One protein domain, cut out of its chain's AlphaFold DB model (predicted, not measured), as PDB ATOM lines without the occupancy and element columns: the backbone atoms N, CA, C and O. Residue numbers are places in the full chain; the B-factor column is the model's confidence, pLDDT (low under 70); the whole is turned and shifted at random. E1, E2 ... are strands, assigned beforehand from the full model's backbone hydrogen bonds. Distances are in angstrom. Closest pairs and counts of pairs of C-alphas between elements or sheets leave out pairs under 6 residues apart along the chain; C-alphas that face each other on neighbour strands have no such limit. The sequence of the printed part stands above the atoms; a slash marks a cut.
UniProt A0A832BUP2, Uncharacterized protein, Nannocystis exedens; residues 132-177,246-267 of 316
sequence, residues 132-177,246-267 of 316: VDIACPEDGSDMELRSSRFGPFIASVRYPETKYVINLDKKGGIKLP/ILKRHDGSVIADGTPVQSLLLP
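What this domain is: This is residues 132 to 177 and 246 to 267 of the 316 residues of an uncharacterized protein of Nannocystis exedens (UniProt A0A832BUP2). This domain has little regular structure: a small sheet of three strands, E1, E2 and E3, makes one side, and loops, among them the long unnamed stretch 246 to 267, make the other. The 68 printed residues hold no named helix; the order E1, E2, E3 is antiparallel, all strand in class, with 16 residues in named elements. The whole is compact, radius of gyration of the C-alphas 10.9 A, spanning 26 by 26 by 24 A.

Where its parts are: Find C-alpha 143 at (35.984, 36.147, 49.270); E1 runs from there to 148, 15.4 A. E2, residues 151 to 156, covers 16.5 A. E3, residues 165 to 168, ends at (45.684, 45.084, 48.598), after 9.9 A.

How they stand to each other: The strands form a meander, each the antiparallel neighbour of the one before. In the hairpin E1 and E2, at 147 degrees, look for N 144 and O 155, 2.7 A apart. In the hairpin E2 and E3, at 146 degrees, N 154 and O 166 are 2.8 A apart. Residues 167 to 168 of E3 also pair antiparallel with 174 to 175.

The domain as a whole: Residues 178 to 245 are not printed; C-alphas 177 and 246 are 9.1 A apart across the cut. Mean pLDDT of the printed part is 74.4; 17 residues are under 70, among them 255 to 258.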
ATOM      1  N   VAL A 132      36.420  37.591  53.948       75.81
ATOM      2  CA  VAL A 132      36.203  39.028  53.850       75.81
ATOM      3  C   VAL A 132      34.767  39.255  53.400       75.81
ATOM      4  O   VAL A 132      34.312  38.595  52.468       75.81
ATOM      5  N   ASP A 133      34.087  40.222  54.020       72.81
ATOM      6  CA  ASP A 133      32.722  40.669  53.697       72.81
ATOM      7  C   ASP A 133      32.646  41.389  52.334       72.81
ATOM      8  O   ASP A 133      32.225  42.546  52.220       72.81
ATOM      9  N   ILE A 134      33.096  40.729  51.271       76.56
ATOM     10  CA  ILE A 134      33.083  41.217  49.896       76.56
ATOM     11  C   ILE A 134      32.405  40.148  49.061       76.56
ATOM     12  O   ILE A 134      32.923  39.043  48.935       76.56
ATOM     13  N   ALA A 135      31.282  40.504  48.444       78.12
ATOM     14  CA  ALA A 135      30.650  39.639  47.467       78.12
ATOM     15  C   ALA A 135      31.446  39.714  46.159       78.12
ATOM     16  O   ALA A 135      31.695  40.806  45.627       78.12
ATOM     17  N   CYS A 136      31.847  38.558  45.631       72.31
ATOM     18  CA  CYS A 136      32.498  38.485  44.331       72.31
ATOM     19  C   CYS A 136      31.566  39.066  43.245       72.31
ATOM     20  O   CYS A 136      30.424  38.621  43.138       72.31
ATOM     21  N   PRO A 137      32.015  40.018  42.406       74.06
ATOM     22  CA  PRO A 137      31.182  40.568  41.333       74.06
ATOM     23  C   PRO A 137      30.791  39.564  40.241       74.06
ATOM     24  O   PRO A 137      29.815  39.807  39.538       74.06
ATOM     25  N   GLU A 138      31.545  38.471  40.083       73.81
ATOM     26  CA  GLU A 138      31.276  37.430  39.078       73.81
ATOM     27  C   GLU A 138      30.323  36.347  39.610       73.81
ATOM     28  O   GLU A 138      29.370  35.985  38.925       73.81
ATOM     29  N   ASP A 139      30.535  35.882  40.847       68.00
ATOM     30  CA  ASP A 139      29.826  34.718  41.405       68.00
ATOM     31  C   ASP A 139      28.824  35.046  42.518       68.00
ATOM     32  O   ASP A 139      27.991  34.213  42.872       68.00
ATOM     33  N   GLY A 140      28.952  36.214  43.152       73.75
ATOM     34  CA  GLY A 140      28.239  36.554  44.386       73.75
ATOM     35  C   GLY A 140      28.688  35.776  45.632       73.75
ATOM     36  O   GLY A 140      28.110  35.979  46.696       73.75
ATOM     37  N   SER A 141      29.692  34.898  45.528       76.19
ATOM     38  CA  SER A 141      30.258  34.164  46.666       76.19
ATOM     39  C   SER A 141      31.169  35.032  47.531       76.19
ATOM     40  O   SER A 141      31.720  36.032  47.057       76.19
ATOM     41  N   ASP A 142      31.375  34.587  48.769       79.81
ATOM     42  CA  ASP A 142      32.317  35.182  49.711       79.81
ATOM     43  C   ASP A 142      33.741  35.174  49.132       79.81
ATOM     44  O   ASP A 142      34.094  34.379  48.245       79.81
ATOM     45  N   MET A 143      34.579  36.070  49.646       82.56
ATOM     46  CA  MET A 143      35.984  36.147  49.270       82.56
ATOM     47  C   MET A 143      36.896  35.867  50.465       82.56
ATOM     48  O   MET A 143      36.565  36.161  51.604       82.56
ATOM     49  N   GLU A 144      38.065  35.297  50.202       82.50
ATOM     50  CA  GLU A 144      39.069  34.892  51.182       82.50
ATOM     51  C   GLU A 144      40.351  35.709  51.027       82.50
ATOM     52  O   GLU A 144      40.808  35.979  49.908       82.50
ATOM     53  N   LEU A 145      40.981  36.050  52.150       82.88
ATOM     54  CA  LEU A 145      42.300  36.665  52.182       82.88
ATOM     55  C   LEU A 145      43.384  35.590  52.035       82.88
ATOM     56  O   LEU A 145      43.589  34.740  52.899       82.88
ATOM     57  N   ARG A 146      44.137  35.657  50.939       80.62
ATOM     58  CA  ARG A 146      45.247  34.748  50.637       80.62
ATOM     59  C   ARG A 146      46.564  35.507  50.550       80.62
ATOM     60  O   ARG A 146      46.613  36.703  50.276       80.62
ATOM     61  N   SER A 147      47.672  34.801  50.766       75.56
ATOM     62  CA  SER A 147      49.022  35.363  50.653       75.56
ATOM     63  C   SER A 147      49.756  34.815  49.426       75.56
ATOM     64  O   SER A 147      49.726  33.621  49.139       75.56
ATOM     65  N   SER A 148      50.413  35.699  48.668       76.56
ATOM     66  CA  SER A 148      51.258  35.353  47.516       76.56
ATOM     67  C   SER A 148      52.661  35.946  47.667       76.56
ATOM     68  O   SER A 148      52.920  36.797  48.516       76.56
ATOM     69  N   ARG A 149      53.576  35.553  46.770       74.75
ATOM     70  CA  ARG A 149      54.912  36.159  46.616       74.75
ATOM     71  C   ARG A 149      54.881  37.673  46.375       74.75
ATOM     72  O   ARG A 149      55.888  38.333  46.602       74.75
ATOM     73  N   PHE A 150      53.768  38.203  45.863       74.50
ATOM     74  CA  PHE A 150      53.595  39.626  45.552       74.50
ATOM     75  C   PHE A 150      52.881  40.415  46.659       74.50
ATOM     76  O   PHE A 150      52.739  41.628  46.527       74.50
ATOM     77  N   GLY A 151      52.468  39.751  47.742       76.94
ATOM     78  CA  GLY A 151      51.694  40.341  48.831       76.94
ATOM     79  C   GLY A 151      50.365  39.616  49.076       76.94
ATOM     80  O   GLY A 151      50.056  38.643  48.379       76.94
ATOM     81  N   PRO A 152      49.599  40.058  50.087       83.12
ATOM     82  CA  PRO A 152      48.249  39.570  50.330       83.12
ATOM     83  C   PRO A 152      47.300  40.016  49.211       83.12
ATOM     84  O   PRO A 152      47.424  41.120  48.673       83.12
ATOM     85  N   PHE A 153      46.353  39.154  48.867       85.75
ATOM     86  CA  PHE A 153      45.312  39.392  47.873       85.75
ATOM     87  C   PHE A 153      44.017  38.711  48.314       85.75
ATOM     88  O   PHE A 153      44.049  37.728  49.048       85.75
ATOM     89  N   ILE A 154      42.884  39.228  47.861       85.69
ATOM     90  CA  ILE A 154      41.563  38.670  48.134       85.69
ATOM     91  C   ILE A 154      41.104  37.904  46.894       85.69
ATOM     92  O   ILE A 154      41.179  38.426  45.779       85.69
ATOM     93  N   ALA A 155      40.659  36.665  47.073       84.56
ATOM     94  CA  ALA A 155      40.198  35.786  45.999       84.56
ATOM     95  C   ALA A 155      38.832  35.186  46.337       84.56
ATOM     96  O   ALA A 155      38.483  35.092  47.503       84.56
ATOM     97  N   SER A 156      38.056  34.786  45.330       83.25
ATOM     98  CA  SER A 156      36.800  34.059  45.561       83.25
ATOM     99  C   SER A 156      37.055  32.710  46.253       83.25
ATOM    100  O   SER A 156      38.061  32.058  45.961       83.25
ATOM    101  N   VAL A 157      36.128  32.261  47.109       81.38
ATOM    102  CA  VAL A 157      36.130  30.901  47.699       81.38
ATOM    103  C   VAL A 157      36.167  29.817  46.611       81.38
ATOM    104  O   VAL A 157      36.780  28.768  46.786       81.38
ATOM    105  N   ARG A 158      35.564  30.075  45.440       78.81
ATOM    106  CA  ARG A 158      35.543  29.133  44.302       78.81
ATOM    107  C   ARG A 158      36.835  29.105  43.486       78.81
ATOM    108  O   ARG A 158      36.891  28.486  42.427       78.81
ATOM    109  N   TYR A 159      37.897  29.766  43.933       73.75
ATOM    110  CA  TYR A 159      39.185  29.699  43.252       73.75
ATOM    111  C   TYR A 159      39.704  28.246  43.232       73.75
ATOM    112  O   TYR A 159      39.851  27.656  44.304       73.75
ATOM    113  N   PRO A 160      40.064  27.660  42.069       75.31
ATOM    114  CA  PRO A 160      40.505  28.321  40.832       75.31
ATOM    115  C   PRO A 160      39.456  28.462  39.714       75.31
ATOM    116  O   PRO A 160      39.827  28.891  38.618       75.31
ATOM    117  N   GLU A 161      38.198  28.078  39.945       78.12
ATOM    118  CA  GLU A 161      37.128  28.128  38.934       78.12
ATOM    119  C   GLU A 161      36.864  29.569  38.494       78.12
ATOM    120  O   GLU A 161      36.805  29.850  37.295       78.12
ATOM    121  N   THR A 162      36.841  30.501  39.453       74.94
ATOM    122  CA  THR A 162      36.808  31.938  39.183       74.94
ATOM    123  C   THR A 162      38.118  32.620  39.537       74.94
ATOM    124  O   THR A 162      38.695  32.470  40.616       74.94
ATOM    125  N   LYS A 163      38.644  33.359  38.555       76.19
ATOM    126  CA  LYS A 163      39.979  33.979  38.600       76.19
ATOM    127  C   LYS A 163      39.937  35.431  39.071       76.19
ATOM    128  O   LYS A 163      40.960  36.115  39.003       76.19
ATOM    129  N   TYR A 164      38.782  35.895  39.545       80.25
ATOM    130  CA  TYR A 164      38.622  37.242  40.058       80.25
ATOM    131  C   TYR A 164      39.436  37.432  41.343       80.25
ATOM    132  O   TYR A 164      39.235  36.750  42.351       80.25
ATOM    133  N   VAL A 165      40.387  38.365  41.288       81.44
ATOM    134  CA  VAL A 165      41.319  38.669  42.375       81.44
ATOM    135  C   VAL A 165      41.344  40.168  42.618       81.44
ATOM    136  O   VAL A 165      41.494  40.966  41.691       81.44
ATOM    137  N   ILE A 166      41.271  40.548  43.888       82.62
ATOM    138  CA  ILE A 166      41.388  41.926  44.346       82.62
ATOM    139  C   ILE A 166      42.722  42.071  45.077       82.62
ATOM    140  O   ILE A 166      43.055  41.300  45.975       82.62
ATOM    141  N   ASN A 167      43.512  43.070  44.694       82.69
ATOM    142  CA  ASN A 167      44.812  43.312  45.315       82.69
ATOM    143  C   ASN A 167      44.680  44.273  46.504       82.69
ATOM    144  O   ASN A 167      43.844  45.176  46.485       82.69
ATOM    145  N   LEU A 168      45.552  44.124  47.503       81.12
ATOM    146  CA  LEU A 168      45.684  45.084  48.598       81.12
ATOM    147  C   LEU A 168      46.851  46.052  48.344       81.12
ATOM    148  O   LEU A 168      47.866  45.689  47.746       81.12
ATOM    149  N   ASP A 169      46.726  47.287  48.826       77.06
ATOM    150  CA  ASP A 169      47.836  48.241  48.907       77.06
ATOM    151  C   ASP A 169      48.745  47.934  50.116       77.06
ATOM    152  O   ASP A 169      48.388  47.175  51.017       77.06
ATOM    153  N   LYS A 170      49.919  48.575  50.198       71.62
ATOM    154  CA  LYS A 170      50.901  48.390  51.288       71.62
ATOM    155  C   LYS A 170      50.346  48.668  52.688       71.62
ATOM    156  O   LYS A 170      50.919  48.207  53.668       71.62
ATOM    157  N   LYS A 171      49.266  49.446  52.781       68.25
ATOM    158  CA  LYS A 171      48.559  49.768  54.030       68.25
ATOM    159  C   LYS A 171      47.379  48.829  54.318       68.25
ATOM    160  O   LYS A 171      46.612  49.105  55.228       68.25
ATOM    161  N   GLY A 172      47.202  47.764  53.533       67.81
ATOM    162  CA  GLY A 172      46.069  46.847  53.660       67.81
ATOM    163  C   GLY A 172      44.746  47.419  53.144       67.81
ATOM    164  O   GLY A 172      43.692  46.924  53.518       67.81
ATOM    165  N   GLY A 173      44.785  48.469  52.319       76.62
ATOM    166  CA  GLY A 173      43.594  49.029  51.678       76.62
ATOM    167  C   GLY A 173      43.212  48.236  50.432       76.62
ATOM    168  O   GLY A 173      44.093  47.851  49.660       76.62
ATOM    169  N   ILE A 174      41.920  48.003  50.222       77.00
ATOM    170  CA  ILE A 174      41.414  47.338  49.015       77.00
ATOM    171  C   ILE A 174      41.667  48.226  47.802       77.00
ATOM    172  O   ILE A 174      41.220  49.371  47.785       77.00
ATOM    173  N   LYS A 175      42.344  47.682  46.785       73.31
ATOM    174  CA  LYS A 175      42.518  48.339  45.494       73.31
ATOM    175  C   LYS A 175      41.542  47.752  44.485       73.31
ATOM    176  O   LYS A 175      41.654  46.583  44.113       73.31
ATOM    177  N   LEU A 176      40.631  48.592  44.001       70.25
ATOM    178  CA  LEU A 176      39.680  48.203  42.962       70.25
ATOM    179  C   LEU A 176      40.420  47.782  41.679       70.25
ATOM    180  O   LEU A 176      41.424  48.414  41.309       70.25
ATOM    181  N   PRO A 177      39.963  46.720  40.990       68.81
ATOM    182  CA  PRO A 177      40.552  46.347  39.718       68.81
ATOM    183  C   PRO A 177      40.353  47.493  38.730       68.81
ATOM    184  O   PRO A 177      39.256  48.006  38.519       68.81
ATOM    185  N   ILE A 246      32.497  47.814  40.782       68.12
ATOM    186  CA  ILE A 246      31.980  48.250  42.075       68.12
ATOM    187  C   ILE A 246      31.977  47.030  42.989       68.12
ATOM    188  O   ILE A 246      31.191  46.104  42.792       68.12
ATOM    189  N   LEU A 247      32.847  47.029  43.996       70.00
ATOM    190  CA  LEU A 247      32.809  46.018  45.047       70.00
ATOM    191  C   LEU A 247      31.676  46.340  46.019       70.00
ATOM    192  O   LEU A 247      31.549  47.474  46.489       70.00
ATOM    193  N   LYS A 248      30.865  45.333  46.329       74.94
ATOM    194  CA  LYS A 248      29.768  45.432  47.289       74.94
ATOM    195  C   LYS A 248      30.027  44.483  48.453       74.94
ATOM    196  O   LYS A 248      30.552  43.388  48.254       74.94
ATOM    197  N   ARG A 249      29.640  44.896  49.657       74.56
ATOM    198  CA  ARG A 249      29.476  43.976  50.788       74.56
ATOM    199  C   ARG A 249      28.238  43.100  50.567       74.56
ATOM    200  O   ARG A 249      27.376  43.450  49.757       74.56
ATOM    201  N   HIS A 250      28.097  42.029  51.348       66.75
ATOM    202  CA  HIS A 250      26.860  41.232  51.392       66.75
ATOM    203  C   HIS A 250      25.624  42.063  51.781       66.75
ATOM    204  O   HIS A 250      24.527  41.789  51.312       66.75
ATOM    205  N   ASP A 251      25.818  43.138  52.549       63.28
ATOM    206  CA  ASP A 251      24.782  44.114  52.931       63.28
ATOM    207  C   ASP A 251      24.448  45.134  51.812       63.28
ATOM    208  O   ASP A 251      23.724  46.105  52.005       63.28
ATOM    209  N   GLY A 252      25.032  44.983  50.617       65.12
ATOM    210  CA  GLY A 252      24.800  45.872  49.474       65.12
ATOM    211  C   GLY A 252      25.516  47.228  49.542       65.12
ATOM    212  O   GLY A 252      25.468  47.990  48.573       65.12
ATOM    213  N   SER A 253      26.229  47.526  50.634       73.62
ATOM    214  CA  SER A 253      27.052  48.732  50.757       73.62
ATOM    215  C   SER A 253      28.273  48.685  49.832       73.62
ATOM    216  O   SER A 253      28.953  47.666  49.698       73.62
ATOM    217  N   VAL A 254      28.549  49.807  49.162       74.12
ATOM    218  CA  VAL A 254      29.672  49.938  48.226       74.12
ATOM    219  C   VAL A 254      30.974  50.137  48.997       74.12
ATOM    220  O   VAL A 254      31.066  51.005  49.865       74.12
ATOM    221  N   ILE A 255      31.994  49.352  48.661       68.56
ATOM    222  CA  ILE A 255      33.326  49.457  49.259       68.56
ATOM    223  C   ILE A 255      34.150  50.451  48.442       68.56
ATOM    224  O   ILE A 255      34.442  50.222  47.267       68.56
ATOM    225  N   ALA A 256      34.529  51.563  49.072       66.88
ATOM    226  CA  ALA A 256      35.374  52.575  48.454       66.88
ATOM    227  C   ALA A 256      36.841  52.118  48.359       66.88
ATOM    228  O   ALA A 256      37.326  51.340  49.191       66.88
ATOM    229  N   ASP A 257      37.555  52.653  47.366       64.25
ATOM    230  CA  ASP A 257      38.997  52.447  47.196       64.25
ATOM    231  C   ASP A 257      39.754  52.873  48.466       64.25
ATOM    232  O   ASP A 257      39.522  53.952  49.018       64.25
ATOM    233  N   GLY A 258      40.645  52.009  48.953       63.78
ATOM    234  CA  GLY A 258      41.421  52.251  50.170       63.78
ATOM    235  C   GLY A 258      40.738  51.877  51.491       63.78
ATOM    236  O   GLY A 258      41.323  52.132  52.545       63.78
ATOM    237  N   THR A 259      39.559  51.244  51.472       72.12
ATOM    238  CA  THR A 259      38.945  50.693  52.697       72.12
ATOM    239  C   THR A 259      39.887  49.652  53.325       72.12
ATOM    240  O   THR A 259      40.327  48.746  52.608       72.12
ATOM    241  N   PRO A 260      40.235  49.763  54.623       72.25
ATOM    242  CA  PRO A 260      41.153  48.831  55.268       72.25
ATOM    243  C   PRO A 260      40.509  47.451  55.370       72.25
ATOM    244  O   PRO A 260      39.391  47.318  55.873       72.25
ATOM    245  N   VAL A 261      41.230  46.419  54.933       69.12
ATOM    246  CA  VAL A 261      40.734  45.037  54.939       69.12
ATOM    247  C   VAL A 261      40.389  44.573  56.347       69.12
ATOM    248  O   VAL A 261      39.394  43.888  56.511       69.12
ATOM    249  N   GLN A 262      41.093  45.049  57.378       68.00
ATOM    250  CA  GLN A 262      40.785  44.721  58.776       68.00
ATOM    251  C   GLN A 262      39.358  45.098  59.200       68.00
ATOM    252  O   GLN A 262      38.811  44.466  60.091       68.00
ATOM    253  N   SER A 263      38.745  46.107  58.568       68.94
ATOM    254  CA  SER A 263      37.352  46.497  58.851       68.94
ATOM    255  C   SER A 263      36.304  45.596  58.187       68.94
ATOM    256  O   SER A 263      35.109  45.768  58.415       68.94
ATOM    257  N   LEU A 264      36.760  44.699  57.316       70.38
ATOM    258  CA  LEU A 264      35.967  43.804  56.480       70.38
ATOM    259  C   LEU A 264      36.289  42.331  56.745       70.38
ATOM    260  O   LEU A 264      35.714  41.465  56.092       70.38
ATOM    261  N   LEU A 265      37.238  42.048  57.643       70.19
ATOM    262  CA  LEU A 265      37.588  40.687  58.019       70.19
ATOM    263  C   LEU A 265      36.462  40.104  58.864       70.19
ATOM    264  O   LEU A 265      36.199  40.578  59.971       70.19
ATOM    265  N   LEU A 266      35.862  39.032  58.358       66.19
ATOM    266  CA  LEU A 266      35.179  38.071  59.200       66.19
ATOM    267  C   LEU A 266      36.272  37.151  59.748       66.19
ATOM    268  O   LEU A 266      36.878  36.416  58.963       66.19
ATOM    269  N   PRO A 267      36.600  37.215  61.054       59.47
ATOM    270  CA  PRO A 267      37.665  36.389  61.599       59.47
ATOM    271  C   PRO A 267      37.343  34.924  61.307       59.47
ATOM    272  O   PRO A 267      36.336  34.391  61.777       59.47
TER     273      PRO A 267